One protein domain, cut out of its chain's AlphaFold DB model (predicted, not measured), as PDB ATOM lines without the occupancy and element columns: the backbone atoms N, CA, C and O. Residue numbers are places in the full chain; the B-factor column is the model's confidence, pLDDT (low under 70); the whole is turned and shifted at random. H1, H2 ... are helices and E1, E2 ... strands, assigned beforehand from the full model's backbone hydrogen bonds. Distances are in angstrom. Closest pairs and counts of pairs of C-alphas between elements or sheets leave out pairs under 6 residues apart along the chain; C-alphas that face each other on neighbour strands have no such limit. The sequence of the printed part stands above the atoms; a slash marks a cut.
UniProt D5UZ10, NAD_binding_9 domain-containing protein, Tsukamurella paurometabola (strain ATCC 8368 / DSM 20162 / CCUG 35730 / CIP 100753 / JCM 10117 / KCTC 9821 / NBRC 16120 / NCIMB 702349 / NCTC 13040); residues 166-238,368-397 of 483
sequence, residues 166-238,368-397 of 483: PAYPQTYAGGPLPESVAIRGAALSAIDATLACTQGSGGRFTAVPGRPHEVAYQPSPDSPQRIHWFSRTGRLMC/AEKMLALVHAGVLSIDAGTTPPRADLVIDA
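AT A GLANCE: This is residues 166 to 238 and 368 to 397 of the 483 residues of the protein "NAD_binding_9 domain-containing protein" of Tsukamurella paurometabola (strain ATCC 8368 / DSM 20162 / CCUG 35730 / CIP 100753 / JCM 10117 / KCTC 9821 / NBRC 16120 / NCIMB 702349 / NCTC 13040) (UniProt D5UZ10). A four-stranded parallel sheet, E5 E4 E1 E6, has the long helix H1 packed over one face along its strands, and a separate two-stranded hairpin, E2 and E3, makes one end of the longest axis. The short helix H2 packs on E3 of that hairpin and only grazes the sheet, bridging the two parts. The printed part has 103 residues, with two named helices and six named strands in the order E1 H1 E2 E3 E4 H2 E5 E6, and its class is mixed, helices and strands. It is compact, with a radius of gyration of the C-alphas of 12.9 A and spans of 41 by 30 by 22 A.

IN THESE COORDINATES: In the larger sheet, E5 is residues 380 to 384, 13.7 A long, E4 residues 226 to 231, 16.6 A, E1 residues 180 to 184, 13.5 A, and E6 residues 393 to 396, 10.1 A. E1 begins at C-alpha 180, (-52.415, -15.639, -3.136), and E6 ends at C-alpha 396, (-59.784, -9.667, -14.126). H1 is residues 188 to 201, 19.1 A, beginning at C-alpha 188, (-50.656, -7.892, -22.201). E2 is residues 204 to 208, 12.4 A, E3 residues 211 to 218, 16.8 A, and H2 residues 368 to 376, 12.4 A.

HOW THE PARTS SIT: E5 and E6 are edge strands. E4 and E1 are parallel at 18 degrees, with N 183 and O 228 at 2.8 A. E5 and E4 are parallel at 24 degrees, with N 229 and O 381 at 2.8 A. E1 and E6 are parallel at 13 degrees, with N 182 and O 393 at 2.8 A. H1 is on this sheet, in two layers, a helix on one face of a sheet; its height over the sheet is 9.4 A, and it lies over E1 and runs along the strands, at 11 degrees to E1 on the local plane. The closest C-alphas of E1 and H1, those of Ile 183 and Ala 190, are 6.5 A apart. H2 only grazes the sheet, with its residues 371 to 375. H1 and H2 are close but not clearly touching, at a steep tilt of 62 degrees. The closest C-alphas of E3 and H2, those of Ala 216 and Ala 373, are 5.7 A apart. E2 and E3 form an antiparallel hairpin, with N 216 and O 206 at 2.8 A, and E3 bends by 71 degrees at residue 214. Each O i to N i+4 pair of H2 is within hydrogen-bond range, and 9 of 10 in H1.

THE WHOLE: The two C-alphas farthest apart, those of Gly 210 and Thr 387, are 41.1 A apart. Residues 239 to 367 are not printed, and C-alphas 238 and 368 stand 8.5 A apart across this cut, in the link from E4 to H2. Of the links that are printed whole, none is long. Residues 166 to 179 hold no named element. The mean pLDDT of the printed part is 94.3, and no printed residue is under 70.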
ATOM      1  N   PRO A 166     -60.049  -4.740 -11.494       92.25
ATOM      2  CA  PRO A 166     -59.752  -4.598 -12.917       92.25
ATOM      3  C   PRO A 166     -58.241  -4.496 -13.156       92.25
ATOM      4  O   PRO A 166     -57.521  -3.973 -12.314       92.25
ATOM      5  N   ALA A 167     -57.748  -4.893 -14.334       89.62
ATOM      6  CA  ALA A 167     -56.341  -4.655 -14.691       89.62
ATOM      7  C   ALA A 167     -55.955  -3.166 -14.778       89.62
ATOM      8  O   ALA A 167     -54.778  -2.845 -14.619       89.62
ATOM      9  N   TYR A 168     -56.915  -2.267 -15.033       87.50
ATOM     10  CA  TYR A 168     -56.705  -0.817 -15.007       87.50
ATOM     11  C   TYR A 168     -57.941  -0.089 -14.456       87.50
ATOM     12  O   TYR A 168     -59.059  -0.464 -14.817       87.50
ATOM     13  N   PRO A 169     -57.761   0.988 -13.673       86.75
ATOM     14  CA  PRO A 169     -56.506   1.387 -13.029       86.75
ATOM     15  C   PRO A 169     -56.038   0.339 -12.000       86.75
ATOM     16  O   PRO A 169     -56.846  -0.360 -11.397       86.75
ATOM     17  N   GLN A 170     -54.721   0.227 -11.799       88.00
ATOM     18  CA  GLN A 170     -54.090  -0.774 -10.923       88.00
ATOM     19  C   GLN A 170     -54.136  -0.349  -9.445       88.00
ATOM     20  O   GLN A 170     -53.106  -0.184  -8.799       88.00
ATOM     21  N   THR A 171     -55.336  -0.144  -8.899       87.69
ATOM     22  CA  THR A 171     -55.557   0.380  -7.533       87.69
ATOM     23  C   THR A 171     -55.081  -0.546  -6.413       87.69
ATOM     24  O   THR A 171     -54.957  -0.111  -5.273       87.69
ATOM     25  N   TYR A 172     -54.801  -1.809  -6.730       88.88
ATOM     26  CA  TYR A 172     -54.215  -2.794  -5.818       88.88
ATOM     27  C   TYR A 172     -52.681  -2.708  -5.729       88.88
ATOM     28  O   TYR A 172     -52.086  -3.380  -4.893       88.88
ATOM     29  N   ALA A 173     -52.017  -1.931  -6.590       85.50
ATOM     30  CA  ALA A 173     -50.569  -1.746  -6.539       85.50
ATOM     31  C   ALA A 173     -50.162  -0.706  -5.477       85.50
ATOM     32  O   ALA A 173     -50.951   0.163  -5.114       85.50
ATOM     33  N   GLY A 174     -48.904  -0.746  -5.025       82.50
ATOM     34  CA  GLY A 174     -48.345   0.269  -4.121       82.50
ATOM     35  C   GLY A 174     -48.521  -0.009  -2.624       82.50
ATOM     36  O   GLY A 174     -48.287   0.886  -1.816       82.50
ATOM     37  N   GLY A 175     -48.901  -1.231  -2.245       86.56
ATOM     38  CA  GLY A 175     -48.989  -1.666  -0.852       86.56
ATOM     39  C   GLY A 175     -48.890  -3.189  -0.692       86.56
ATOM     40  O   GLY A 175     -48.695  -3.890  -1.688       86.56
ATOM     41  N   PRO A 176     -49.027  -3.697   0.549       93.56
ATOM     42  CA  PRO A 176     -49.013  -5.128   0.834       93.56
ATOM     43  C   PRO A 176     -50.153  -5.854   0.121       93.56
ATOM     44  O   PRO A 176     -51.321  -5.483   0.257       93.56
ATOM     45  N   LEU A 177     -49.811  -6.906  -0.614       96.12
ATOM     46  CA  LEU A 177     -50.766  -7.793  -1.266       96.12
ATOM     47  C   LEU A 177     -50.973  -9.073  -0.451       96.12
ATOM     48  O   LEU A 177     -50.106  -9.457   0.336       96.12
ATOM     49  N   PRO A 178     -52.121  -9.753  -0.615       96.31
ATOM     50  CA  PRO A 178     -52.343 -11.016   0.069       96.31
ATOM     51  C   PRO A 178     -51.433 -12.124  -0.479       96.31
ATOM     52  O   PRO A 178     -50.828 -11.996  -1.543       96.31
ATOM     53  N   GLU A 179     -51.362 -13.245   0.241       95.75
ATOM     54  CA  GLU A 179     -50.457 -14.352  -0.087       95.75
ATOM     55  C   GLU A 179     -50.717 -14.936  -1.485       95.75
ATOM     56  O   GLU A 179     -49.767 -15.298  -2.191       95.75
ATOM     57  N   SER A 180     -51.992 -15.035  -1.875       97.31
ATOM     58  CA  SER A 180     -52.415 -15.639  -3.136       97.31
ATOM     59  C   SER A 180     -53.229 -14.687  -4.014       97.31
ATOM     60  O   SER A 180     -54.238 -14.119  -3.593       97.31
ATOM     61  N   VAL A 181     -52.807 -14.556  -5.275       98.00
ATOM     62  CA  VAL A 181     -53.472 -13.734  -6.292       98.00
ATOM     63  C   VAL A 181     -53.823 -14.597  -7.502       98.00
ATOM     64  O   VAL A 181     -52.968 -15.299  -8.040       98.00
ATOM     65  N   ALA A 182     -55.065 -14.523  -7.970       97.75
ATOM     66  CA  ALA A 182     -55.495 -15.113  -9.232       97.75
ATOM     67  C   ALA A 182     -55.711 -14.023 -10.282       97.75
ATOM     68  O   ALA A 182     -56.388 -13.035 -10.019       97.75
ATOM     69  N   ILE A 183     -55.177 -14.214 -11.485       98.00
ATOM     70  CA  ILE A 183     -55.296 -13.272 -12.598       98.00
ATOM     71  C   ILE A 183     -55.966 -13.986 -13.770       98.00
ATOM     72  O   ILE A 183     -55.436 -14.960 -14.308       98.00
ATOM     73  N   ARG A 184     -57.134 -13.500 -14.188       97.38
ATOM     74  CA  ARG A 184     -57.809 -14.001 -15.389       97.38
ATOM     75  C   ARG A 184     -57.201 -13.359 -16.628       97.38
ATOM     76  O   ARG A 184     -57.278 -12.146 -16.794       97.38
ATOM     77  N   GLY A 185     -56.673 -14.169 -17.538       95.50
ATOM     78  CA  GLY A 185     -56.076 -13.726 -18.796       95.50
ATOM     79  C   GLY A 185     -54.653 -14.249 -18.996       95.50
ATOM     80  O   GLY A 185     -54.021 -14.753 -18.079       95.50
ATOM     81  N   ALA A 186     -54.163 -14.149 -20.232       92.94
ATOM     82  CA  ALA A 186     -52.823 -14.608 -20.633       92.94
ATOM     83  C   ALA A 186     -52.190 -13.683 -21.698       92.94
ATOM     84  O   ALA A 186     -51.384 -14.106 -22.526       92.94
ATOM     85  N   ALA A 187     -52.618 -12.417 -21.712       93.94
ATOM     86  CA  ALA A 187     -52.220 -11.394 -22.678       93.94
ATOM     87  C   ALA A 187     -51.546 -10.200 -21.974       93.94
ATOM     88  O   ALA A 187     -51.202 -10.277 -20.795       93.94
ATOM     89  N   LEU A 188     -51.375  -9.081 -22.684       94.69
ATOM     90  CA  LEU A 188     -50.656  -7.892 -22.201       94.69
ATOM     91  C   LEU A 188     -51.154  -7.379 -20.841       94.69
ATOM     92  O   LEU A 188     -50.347  -7.137 -19.953       94.69
ATOM     93  N   SER A 189     -52.469  -7.287 -20.634       94.38
ATOM     94  CA  SER A 189     -53.022  -6.817 -19.356       94.38
ATOM     95  C   SER A 189     -52.733  -7.756 -18.180       94.38
ATOM     96  O   SER A 189     -52.604  -7.287 -17.055       94.38
ATOM     97  N   ALA A 190     -52.604  -9.067 -18.418       96.56
ATOM     98  CA  ALA A 190     -52.237 -10.023 -17.370       96.56
ATOM     99  C   ALA A 190     -50.761  -9.864 -16.971       96.56
ATOM    100  O   ALA A 190     -50.427  -9.939 -15.787       96.56
ATOM    101  N   ILE A 191     -49.893  -9.565 -17.945       97.12
ATOM    102  CA  ILE A 191     -48.495  -9.186 -17.702       97.12
ATOM    103  C   ILE A 191     -48.451  -7.925 -16.841       97.12
ATOM    104  O   ILE A 191     -47.829  -7.940 -15.783       97.12
ATOM    105  N   ASP A 192     -49.156  -6.867 -17.243       95.69
ATOM    106  CA  ASP A 192     -49.155  -5.594 -16.516       95.69
ATOM    107  C   ASP A 192     -49.703  -5.762 -15.088       95.69
ATOM    108  O   ASP A 192     -49.109  -5.258 -14.133       95.69
ATOM    109  N   ALA A 193     -50.771  -6.547 -14.906       96.31
ATOM    110  CA  ALA A 193     -51.301  -6.881 -13.585       96.31
ATOM    111  C   ALA A 193     -50.301  -7.669 -12.719       96.31
ATOM    112  O   ALA A 193     -50.195  -7.423 -11.518       96.31
ATOM    113  N   THR A 194     -49.529  -8.573 -13.321       97.88
ATOM    114  CA  THR A 194     -48.485  -9.345 -12.627       97.88
ATOM    115  C   THR A 194     -47.312  -8.465 -12.221       97.88
ATOM    116  O   THR A 194     -46.802  -8.590 -11.108       97.88
ATOM    117  N   LEU A 195     -46.896  -7.536 -13.084       97.25
ATOM    118  CA  LEU A 195     -45.849  -6.565 -12.766       97.25
ATOM    119  C   LEU A 195     -46.296  -5.604 -11.659       97.25
ATOM    120  O   LEU A 195     -45.513  -5.314 -10.758       97.25
ATOM    121  N   ALA A 196     -47.567  -5.203 -11.650       96.00
ATOM    122  CA  ALA A 196     -48.160  -4.458 -10.545       96.00
ATOM    123  C   ALA A 196     -48.153  -5.252  -9.226       96.00
ATOM    124  O   ALA A 196     -47.833  -4.692  -8.182       96.00
ATOM    125  N   CYS A 197     -48.424  -6.562  -9.271       97.06
ATOM    126  CA  CYS A 197     -48.380  -7.419  -8.082       97.06
ATOM    127  C   CYS A 197     -46.964  -7.734  -7.581       97.06
ATOM    128  O   CYS A 197     -46.812  -8.219  -6.465       97.06
ATOM    129  N   THR A 198     -45.938  -7.506  -8.401       97.06
ATOM    130  CA  THR A 198     -44.545  -7.864  -8.095       97.06
ATOM    131  C   THR A 198     -43.696  -6.608  -7.949       97.06
ATOM    132  O   THR A 198     -43.442  -6.156  -6.837       97.06
ATOM    133  N   GLN A 199     -43.316  -5.966  -9.056       94.94
ATOM    134  CA  GLN A 199     -42.586  -4.695  -9.028       94.94
ATOM    135  C   GLN A 199     -43.357  -3.607  -8.276       94.94
ATOM    136  O   GLN A 199     -42.763  -2.859  -7.502       94.94
ATOM    137  N   GLY A 200     -44.678  -3.557  -8.467       94.19
ATOM    138  CA  GLY A 200     -45.546  -2.577  -7.817       94.19
ATOM    139  C   GLY A 200     -45.741  -2.768  -6.316       94.19
ATOM    140  O   GLY A 200     -46.182  -1.831  -5.657       94.19
ATOM    141  N   SER A 201     -45.356  -3.917  -5.759       93.44
ATOM    142  CA  SER A 201     -45.262  -4.134  -4.311       93.44
ATOM    143  C   SER A 201     -43.807  -4.207  -3.829       93.44
ATOM    144  O   SER A 201     -43.523  -4.669  -2.732       93.44
ATOM    145  N   GLY A 202     -42.843  -3.736  -4.626       93.94
ATOM    146  CA  GLY A 202     -41.435  -3.621  -4.226       93.94
ATOM    147  C   GLY A 202     -40.546  -4.819  -4.576       93.94
ATOM    148  O   GLY A 202     -39.354  -4.790  -4.257       93.94
ATOM    149  N   GLY A 203     -41.080  -5.847  -5.243       95.94
ATOM    150  CA  GLY A 203     -40.286  -6.920  -5.841       95.94
ATOM    151  C   GLY A 203     -39.329  -6.385  -6.914       95.94
ATOM    152  O   GLY A 203     -39.572  -5.356  -7.551       95.94
ATOM    153  N   ARG A 204     -38.198  -7.062  -7.129       96.50
ATOM    154  CA  ARG A 204     -37.137  -6.589  -8.034       96.50
ATOM    155  C   ARG A 204     -36.782  -7.640  -9.070       96.50
ATOM    156  O   ARG A 204     -36.689  -8.820  -8.761       96.50
ATOM    157  N   PHE A 205     -36.533  -7.180 -10.293       96.88
ATOM    158  CA  PHE A 205     -35.944  -7.984 -11.358       96.88
ATOM    159  C   PHE A 205     -34.534  -7.472 -11.626       96.88
ATOM    160  O   PHE A 205     -34.354  -6.288 -11.913       96.88
ATOM    161  N   THR A 206     -33.542  -8.348 -11.517       96.25
ATOM    162  CA  THR A 206     -32.130  -8.006 -11.720       96.25
ATOM    163  C   THR A 206     -31.536  -8.867 -12.817       96.25
ATOM    164  O   THR A 206     -31.734 -10.080 -12.808       96.25
ATOM    165  N   ALA A 207     -30.789  -8.260 -13.739       95.44
ATOM    166  CA  ALA A 207     -30.074  -9.000 -14.774       95.44
ATOM    167  C   ALA A 207     -29.120 -10.035 -14.155       95.44
ATOM    168  O   ALA A 207     -28.451  -9.750 -13.158       95.44
ATOM    169  N   VAL A 208     -29.048 -11.224 -14.754       95.12
ATOM    170  CA  VAL A 208     -28.150 -12.291 -14.303       95.12
ATOM    171  C   VAL A 208     -26.759 -12.095 -14.927       95.12
ATOM    172  O   VAL A 208     -26.634 -12.066 -16.156       95.12
ATOM    173  N   PRO A 209     -25.679 -11.965 -14.130       94.06
ATOM    174  CA  PRO A 209     -24.332 -11.782 -14.668       94.06
ATOM    175  C   PRO A 209     -23.925 -12.899 -15.640       94.06
ATOM    176  O   PRO A 209     -24.038 -14.083 -15.331       94.06
ATOM    177  N   GLY A 210     -23.431 -12.516 -16.821       91.50
ATOM    178  CA  GLY A 210     -22.986 -13.452 -17.860       91.50
ATOM    179  C   GLY A 210     -24.108 -14.132 -18.653       91.50
ATOM    180  O   GLY A 210     -23.804 -14.914 -19.552       91.50
ATOM    181  N   ARG A 211     -25.381 -13.832 -18.363       89.50
ATOM    182  CA  ARG A 211     -26.546 -14.353 -19.092       89.50
ATOM    183  C   ARG A 211     -27.385 -13.189 -19.629       89.50
ATOM    184  O   ARG A 211     -28.288 -12.712 -18.942       89.50
ATOM    185  N   PRO A 212     -27.050 -12.659 -20.821       85.25
ATOM    186  CA  PRO A 212     -27.844 -11.593 -21.423       85.25
ATOM    187  C   PRO A 212     -29.273 -12.097 -21.660       85.25
ATOM    188  O   PRO A 212     -29.455 -13.262 -22.007       85.25
ATOM    189  N   HIS A 213     -30.265 -11.220 -21.486       89.06
ATOM    190  CA  HIS A 213     -31.696 -11.544 -21.628       89.06
ATOM    191  C   HIS A 213     -32.255 -12.516 -20.573       89.06
ATOM    192  O   HIS A 213     -33.312 -13.115 -20.761       89.06
ATOM    193  N   GLU A 214     -31.554 -12.683 -19.448       93.25
ATOM    194  CA  GLU A 214     -32.053 -13.409 -18.282       93.25
ATOM    195  C   GLU A 214     -32.126 -12.466 -17.078       93.25
ATOM    196  O   GLU A 214     -31.176 -11.739 -16.758       93.25
ATOM    197  N   VAL A 215     -33.265 -12.493 -16.386       96.62
ATOM    198  CA  VAL A 215     -33.492 -11.737 -15.152       96.62
ATOM    199  C   VAL A 215     -33.844 -12.688 -14.015       96.62
ATOM    200  O   VAL A 215     -34.568 -13.659 -14.203       96.62
ATOM    201  N   ALA A 216     -33.343 -12.398 -12.819       97.19
ATOM    202  CA  ALA A 216     -33.735 -13.068 -11.586       97.19
ATOM    203  C   ALA A 216     -34.769 -12.220 -10.843       97.19
ATOM    204  O   ALA A 216     -34.632 -10.995 -10.776       97.19
ATOM    205  N   TYR A 217     -35.787 -12.869 -10.277       98.12
ATOM    206  CA  TYR A 217     -36.782 -12.214  -9.434       98.12
ATOM    207  C   TYR A 217     -36.410 -12.320  -7.953       98.12
ATOM    208  O   TYR A 217     -36.131 -13.407  -7.449       98.12
ATOM    209  N   GLN A 218     -36.456 -11.190  -7.253       97.75
ATOM    210  CA  GLN A 218     -36.346 -11.099  -5.803       97.75
ATOM    211  C   GLN A 218     -37.676 -10.565  -5.238       97.75
ATOM    212  O   GLN A 218     -38.024  -9.417  -5.531       97.75
ATOM    213  N   PRO A 219     -38.420 -11.354  -4.438       96.94
ATOM    214  CA  PRO A 219     -39.679 -10.902  -3.849       96.94
ATOM    215  C   PRO A 219     -39.452  -9.839  -2.766       96.94
ATOM    216  O   PRO A 219     -38.386  -9.785  -2.148       96.94
ATOM    217  N   SER A 220     -40.474  -9.022  -2.507       95.81
ATOM    218  CA  SER A 220     -40.564  -8.189  -1.303       95.81
ATOM    219  C   SER A 220     -41.507  -8.833  -0.269       95.81
ATOM    220  O   SER A 220     -42.272  -9.731  -0.625       95.81
ATOM    221  N   PRO A 221     -41.507  -8.368   0.996       94.75
ATOM    222  CA  PRO A 221     -42.509  -8.774   1.990       94.75
ATOM    223  C   PRO A 221     -43.958  -8.451   1.594       94.75
ATOM    224  O   PRO A 221     -44.876  -9.100   2.083       94.75
ATOM    225  N   ASP A 222     -44.144  -7.467   0.713       95.50
ATOM    226  CA  ASP A 222     -45.446  -6.980   0.251       95.50
ATOM    227  C   ASP A 222     -45.903  -7.675  -1.047       95.50
ATOM    228  O   ASP A 222     -47.025  -7.462  -1.509       95.50
ATOM    229  N   SER A 223     -45.044  -8.501  -1.656       95.81
ATOM    230  CA  SER A 223     -45.371  -9.299  -2.838       95.81
ATOM    231  C   SER A 223     -46.114 -10.587  -2.466       95.81
ATOM    232  O   SER A 223     -45.774 -11.229  -1.470       95.81
ATOM    233  N   PRO A 224     -47.071 -11.036  -3.298       96.81
ATOM    234  CA  PRO A 224     -47.720 -12.321  -3.103       96.81
ATOM    235  C   PRO A 224     -46.702 -13.454  -3.243       96.81
ATOM    236  O   PRO A 224     -45.762 -13.385  -4.041       96.81
ATOM    237  N   GLN A 225     -46.925 -14.536  -2.500       96.19
ATOM    238  CA  GLN A 225     -46.116 -15.749  -2.625       96.19
ATOM    239  C   GLN A 225     -46.504 -16.550  -3.867       96.19
ATOM    240  O   GLN A 225     -45.672 -17.264  -4.424       96.19
ATOM    241  N   ARG A 226     -47.774 -16.459  -4.287       97.56
ATOM    242  CA  ARG A 226     -48.315 -17.192  -5.434       97.56
ATOM    243  C   ARG A 226     -49.203 -16.297  -6.289       97.56
ATOM    244  O   ARG A 226     -50.170 -15.713  -5.803       97.56
ATOM    245  N   ILE A 227     -48.905 -16.266  -7.580       98.19
ATOM    246  CA  ILE A 227     -49.710 -15.661  -8.633       98.19
ATOM    247  C   ILE A 227     -50.139 -16.778  -9.579       98.19
ATOM    248  O   ILE A 227     -49.308 -17.512 -10.111       98.19
ATOM    249  N   HIS A 228     -51.442 -16.895  -9.805       97.12
ATOM    250  CA  HIS A 228     -52.006 -17.894 -10.695       97.12
ATOM    251  C   HIS A 228     -52.697 -17.243 -11.889       97.12
ATOM    252  O   HIS A 228     -53.721 -16.578 -11.730       97.12
ATOM    253  N   TRP A 229     -52.168 -17.454 -13.090       97.44
ATOM    254  CA  TRP A 229     -52.852 -17.096 -14.325       97.44
ATOM    255  C   TRP A 229     -53.779 -18.209 -14.769       97.44
ATOM    256  O   TRP A 229     -53.356 -19.353 -14.906       97.44
ATOM    257  N   PHE A 230     -55.006 -17.838 -15.120       95.81
ATOM    258  CA  PHE A 230     -55.938 -18.747 -15.771       95.81
ATOM    259  C   PHE A 230     -56.586 -18.091 -16.987       95.81
ATOM    260  O   PHE A 230     -56.986 -16.925 -16.979       95.81
ATOM    261  N   SER A 231     -56.699 -18.844 -18.075       94.38
ATOM    262  CA  SER A 231     -57.391 -18.400 -19.286       94.38
ATOM    263  C   SER A 231     -57.973 -19.588 -20.036       94.38
ATOM    264  O   SER A 231     -57.520 -20.711 -19.853       94.38
ATOM    265  N   ARG A 232     -58.927 -19.358 -20.950       91.31
ATOM    266  CA  ARG A 232     -59.621 -20.438 -21.686       91.31
ATOM    267  C   ARG A 232     -58.691 -21.510 -22.269       91.31
ATOM    268  O   ARG A 232     -59.091 -22.661 -22.363       91.31
ATOM    269  N   THR A 233     -57.500 -21.117 -22.717       88.50
ATOM    270  CA  THR A 233     -56.570 -21.995 -23.440       88.50
ATOM    271  C   THR A 233     -55.206 -22.136 -22.767       88.50
ATOM    272  O   THR A 233     -54.412 -22.936 -23.244       88.50
ATOM    273  N   GLY A 234     -54.888 -21.333 -21.743       88.00
ATOM    274  CA  GLY A 234     -53.534 -21.256 -21.169       88.00
ATOM    275  C   GLY A 234     -52.467 -20.715 -22.136       88.00
ATOM    276  O   GLY A 234     -51.280 -20.712 -21.823       88.00
ATOM    277  N   ARG A 235     -52.860 -20.263 -23.336       88.69
ATOM    278  CA  ARG A 235     -51.928 -19.882 -24.403       88.69
ATOM    279  C   ARG A 235     -51.394 -18.469 -24.206       88.69
ATOM    280  O   ARG A 235     -52.165 -17.514 -24.176       88.69
ATOM    281  N   LEU A 236     -50.071 -18.358 -24.193       93.38
ATOM    282  CA  LEU A 236     -49.345 -17.093 -24.122       93.38
ATOM    283  C   LEU A 236     -49.131 -16.464 -25.505       93.38
ATOM    284  O   LEU A 236     -49.141 -17.151 -26.537       93.38
ATOM    285  N   MET A 237     -48.936 -15.145 -25.505       95.00
ATOM    286  CA  MET A 237     -48.516 -14.375 -26.677       95.00
ATOM    287  C   MET A 237     -47.017 -14.578 -26.959       95.00
ATOM    288  O   MET A 237     -46.261 -14.892 -26.042       95.00
ATOM    289  N   CYS A 238     -46.594 -14.364 -28.205       95.00
ATOM    290  CA  CYS A 238     -45.179 -14.315 -28.582       95.00
ATOM    291  C   CYS A 238     -44.554 -12.969 -28.199       95.00
ATOM    292  O   CYS A 238     -45.108 -11.905 -28.491       95.00
ATOM    293  N   ALA A 368     -41.678 -10.531 -21.125       96.50
ATOM    294  CA  ALA A 368     -41.748 -11.991 -21.190       96.50
ATOM    295  C   ALA A 368     -40.618 -12.663 -20.380       96.50
ATOM    296  O   ALA A 368     -40.888 -13.632 -19.675       96.50
ATOM    297  N   GLU A 369     -39.400 -12.107 -20.383       97.12
ATOM    298  CA  GLU A 369     -38.277 -12.544 -19.534       97.12
ATOM    299  C   GLU A 369     -38.650 -12.477 -18.046       97.12
ATOM    300  O   GLU A 369     -38.432 -13.430 -17.300       97.12
ATOM    301  N   LYS A 370     -39.294 -11.384 -17.610       97.62
ATOM    302  CA  LYS A 370     -39.809 -11.255 -16.235       97.62
ATOM    303  C   LYS A 370     -40.857 -12.316 -15.902       97.62
ATOM    304  O   LYS A 370     -40.825 -12.863 -14.803       97.62
ATOM    305  N   MET A 371     -41.777 -12.622 -16.823       98.06
ATOM    306  CA  MET A 371     -42.756 -13.695 -16.597       98.06
ATOM    307  C   MET A 371     -42.056 -15.048 -16.450       98.06
ATOM    308  O   MET A 371     -42.372 -15.799 -15.529       98.06
ATOM    309  N   LEU A 372     -41.063 -15.337 -17.296       97.62
ATOM    310  CA  LEU A 372     -40.273 -16.562 -17.197       97.62
ATOM    311  C   LEU A 372     -39.510 -16.646 -15.864       97.62
ATOM    312  O   LEU A 372     -39.515 -17.695 -15.224       97.62
ATOM    313  N   ALA A 373     -38.930 -15.538 -15.401       98.12
ATOM    314  CA  ALA A 373     -38.255 -15.467 -14.107       98.12
ATOM    315  C   ALA A 373     -39.200 -15.768 -12.933       98.12
ATOM    316  O   ALA A 373     -38.821 -16.473 -11.998       98.12
ATOM    317  N   LEU A 374     -40.446 -15.284 -12.987       98.44
ATOM    318  CA  LEU A 374     -41.466 -15.599 -11.982       98.44
ATOM    319  C   LEU A 374     -41.880 -17.075 -12.017       98.44
ATOM    320  O   LEU A 374     -42.094 -17.666 -10.958       98.44
ATOM    321  N   VAL A 375     -41.964 -17.677 -13.208       97.56
ATOM    322  CA  VAL A 375     -42.219 -19.119 -13.369       97.56
ATOM    323  C   VAL A 375     -41.068 -19.935 -12.774       97.56
ATOM    324  O   VAL A 375     -41.305 -20.871 -12.014       97.56
ATOM    325  N   HIS A 376     -39.813 -19.569 -13.056       96.19
ATOM    326  CA  HIS A 376     -38.634 -20.238 -12.487       96.19
ATOM    327  C   HIS A 376     -38.543 -20.087 -10.967       96.19
ATOM    328  O   HIS A 376     -38.138 -21.030 -10.290       96.19
ATOM    329  N   ALA A 377     -38.954 -18.939 -10.428       96.88
ATOM    330  CA  ALA A 377     -39.022 -18.695  -8.989       96.88
ATOM    331  C   ALA A 377     -40.192 -19.423  -8.293       96.88
ATOM    332  O   ALA A 377     -40.298 -19.363  -7.071       96.88
ATOM    333  N   GLY A 378     -41.085 -20.082  -9.044       96.81
ATOM    334  CA  GLY A 378     -42.284 -20.730  -8.503       96.81
ATOM    335  C   GLY A 378     -43.363 -19.754  -8.022       96.81
ATOM    336  O   GLY A 378     -44.302 -20.173  -7.351       96.81
ATOM    337  N   VAL A 379     -43.238 -18.466  -8.362       98.00
ATOM    338  CA  VAL A 379     -44.197 -17.415  -7.988       98.00
ATOM    339  C   VAL A 379     -45.368 -17.384  -8.963       98.00
ATOM    340  O   VAL A 379     -46.494 -17.168  -8.534       98.00
ATOM    341  N   LEU A 380     -45.126 -17.609 -10.259       98.00
ATOM    342  CA  LEU A 380     -46.156 -17.596 -11.301       98.00
ATOM    343  C   LEU A 380     -46.450 -19.011 -11.815       98.00
ATOM    344  O   LEU A 380     -45.552 -19.691 -12.308       98.00
ATOM    345  N   SER A 381     -47.719 -19.415 -11.775       96.00
ATOM    346  CA  SER A 381     -48.244 -20.580 -12.501       96.00
ATOM    347  C   SER A 381     -49.282 -20.152 -13.537       96.00
ATOM    348  O   SER A 381     -49.947 -19.131 -13.372       96.00
ATOM    349  N   ILE A 382     -49.390 -20.902 -14.635       95.12
ATOM    350  CA  ILE A 382     -50.230 -20.557 -15.786       95.12
ATOM    351  C   ILE A 382     -51.000 -21.808 -16.190       95.12
ATOM    352  O   ILE A 382     -50.388 -22.767 -16.646       95.12
ATOM    353  N   ASP A 383     -52.325 -21.777 -16.062       92.12
ATOM    354  CA  ASP A 383     -53.185 -22.912 -16.394       92.12
ATOM    355  C   ASP A 383     -54.283 -22.547 -17.404       92.12
ATOM    356  O   ASP A 383     -54.721 -21.398 -17.560       92.12
ATOM    357  N   ALA A 384     -54.745 -23.570 -18.122       91.69
ATOM    358  CA  ALA A 384     -55.943 -23.485 -18.940       91.69
ATOM    359  C   ALA A 384     -57.190 -23.722 -18.074       91.69
ATOM    360  O   ALA A 384     -57.280 -24.702 -17.339       91.69
ATOM    361  N   GLY A 385     -58.182 -22.843 -18.186       90.06
ATOM    362  CA  GLY A 385     -59.425 -22.927 -17.431       90.06
ATOM    363  C   GLY A 385     -60.234 -21.632 -17.472       90.06
ATOM    364  O   GLY A 385     -59.716 -20.543 -17.718       90.06
ATOM    365  N   THR A 386     -61.540 -21.750 -17.249       85.69
ATOM    366  CA  THR A 386     -62.467 -20.607 -17.151       85.69
ATOM    367  C   THR A 386     -62.927 -20.328 -15.728       85.69
ATOM    368  O   THR A 386     -63.445 -19.247 -15.467       85.69
ATOM    369  N   THR A 387     -62.751 -21.289 -14.822       86.94
ATOM    370  CA  THR A 387     -63.153 -21.150 -13.420       86.94
ATOM    371  C   THR A 387     -62.029 -20.460 -12.655       86.94
ATOM    372  O   THR A 387     -60.909 -20.975 -12.684       86.94
ATOM    373  N   PRO A 388     -62.291 -19.325 -11.983       86.44
ATOM    374  CA  PRO A 388     -61.295 -18.701 -11.126       86.44
ATOM    375  C   PRO A 388     -60.848 -19.684 -10.037       86.44
ATOM    376  O   PRO A 388     -61.707 -20.281  -9.379       86.44
ATOM    377  N   PRO A 389     -59.537 -19.880  -9.825       89.31
ATOM    378  CA  PRO A 389     -59.070 -20.653  -8.681       89.31
ATOM    379  C   PRO A 389     -59.427 -19.920  -7.380       89.31
ATOM    380  O   PRO A 389     -59.700 -18.716  -7.363       89.31
ATOM    381  N   ARG A 390     -59.355 -20.631  -6.255       91.31
ATOM    382  CA  ARG A 390     -59.445 -19.992  -4.941       91.31
ATOM    383  C   ARG A 390     -58.179 -19.164  -4.689       91.31
ATOM    384  O   ARG A 390     -57.092 -19.731  -4.620       91.31
ATOM    385  N   ALA A 391     -58.346 -17.857  -4.523       95.06
ATOM    386  CA  ALA A 391     -57.295 -16.912  -4.157       95.06
ATOM    387  C   ALA A 391     -57.869 -15.794  -3.276       95.06
ATOM    388  O   ALA A 391     -59.081 -15.567  -3.274       95.06
ATOM    389  N   ASP A 392     -56.999 -15.107  -2.543       96.25
ATOM    390  CA  ASP A 392     -57.372 -14.022  -1.627       96.25
ATOM    391  C   ASP A 392     -57.645 -12.703  -2.369       96.25
ATOM    392  O   ASP A 392     -58.423 -11.870  -1.910       96.25
ATOM    393  N   LEU A 393     -57.029 -12.529  -3.543       96.44
ATOM    394  CA  LEU A 393     -57.327 -11.466  -4.498       96.44
ATOM    395  C   LEU A 393     -57.531 -12.068  -5.889       96.44
ATOM    396  O   LEU A 393     -56.714 -12.859  -6.362       96.44
ATOM    397  N   VAL A 394     -58.597 -11.649  -6.569       96.81
ATOM    398  CA  VAL A 394     -58.854 -11.990  -7.971       96.81
ATOM    399  C   VAL A 394     -58.786 -10.718  -8.806       96.81
ATOM    400  O   VAL A 394     -59.462  -9.735  -8.502       96.81
ATOM    401  N   ILE A 395     -57.984 -10.745  -9.866       96.88
ATOM    402  CA  ILE A 395     -57.840  -9.666 -10.842       96.88
ATOM    403  C   ILE A 395     -58.395 -10.157 -12.177       96.88
ATOM    404  O   ILE A 395     -57.954 -11.185 -12.700       96.88
ATOM    405  N   ASP A 396     -59.345  -9.426 -12.755       96.00
ATOM    406  CA  ASP A 396     -59.784  -9.667 -14.126       96.00
ATOM    407  C   ASP A 396     -58.951  -8.821 -15.092       96.00
ATOM    408  O   ASP A 396     -59.119  -7.604 -15.207       96.00
ATOM    409  N   ALA A 397     -58.018  -9.478 -15.782       95.38
ATOM    410  CA  ALA A 397     -57.191  -8.858 -16.807       95.38
ATOM    411  C   ALA A 397     -57.725  -9.088 -18.229       95.38
ATOM    412  O   ALA A 397     -57.037  -8.779 -19.208       95.38
TER     413      ALA A 397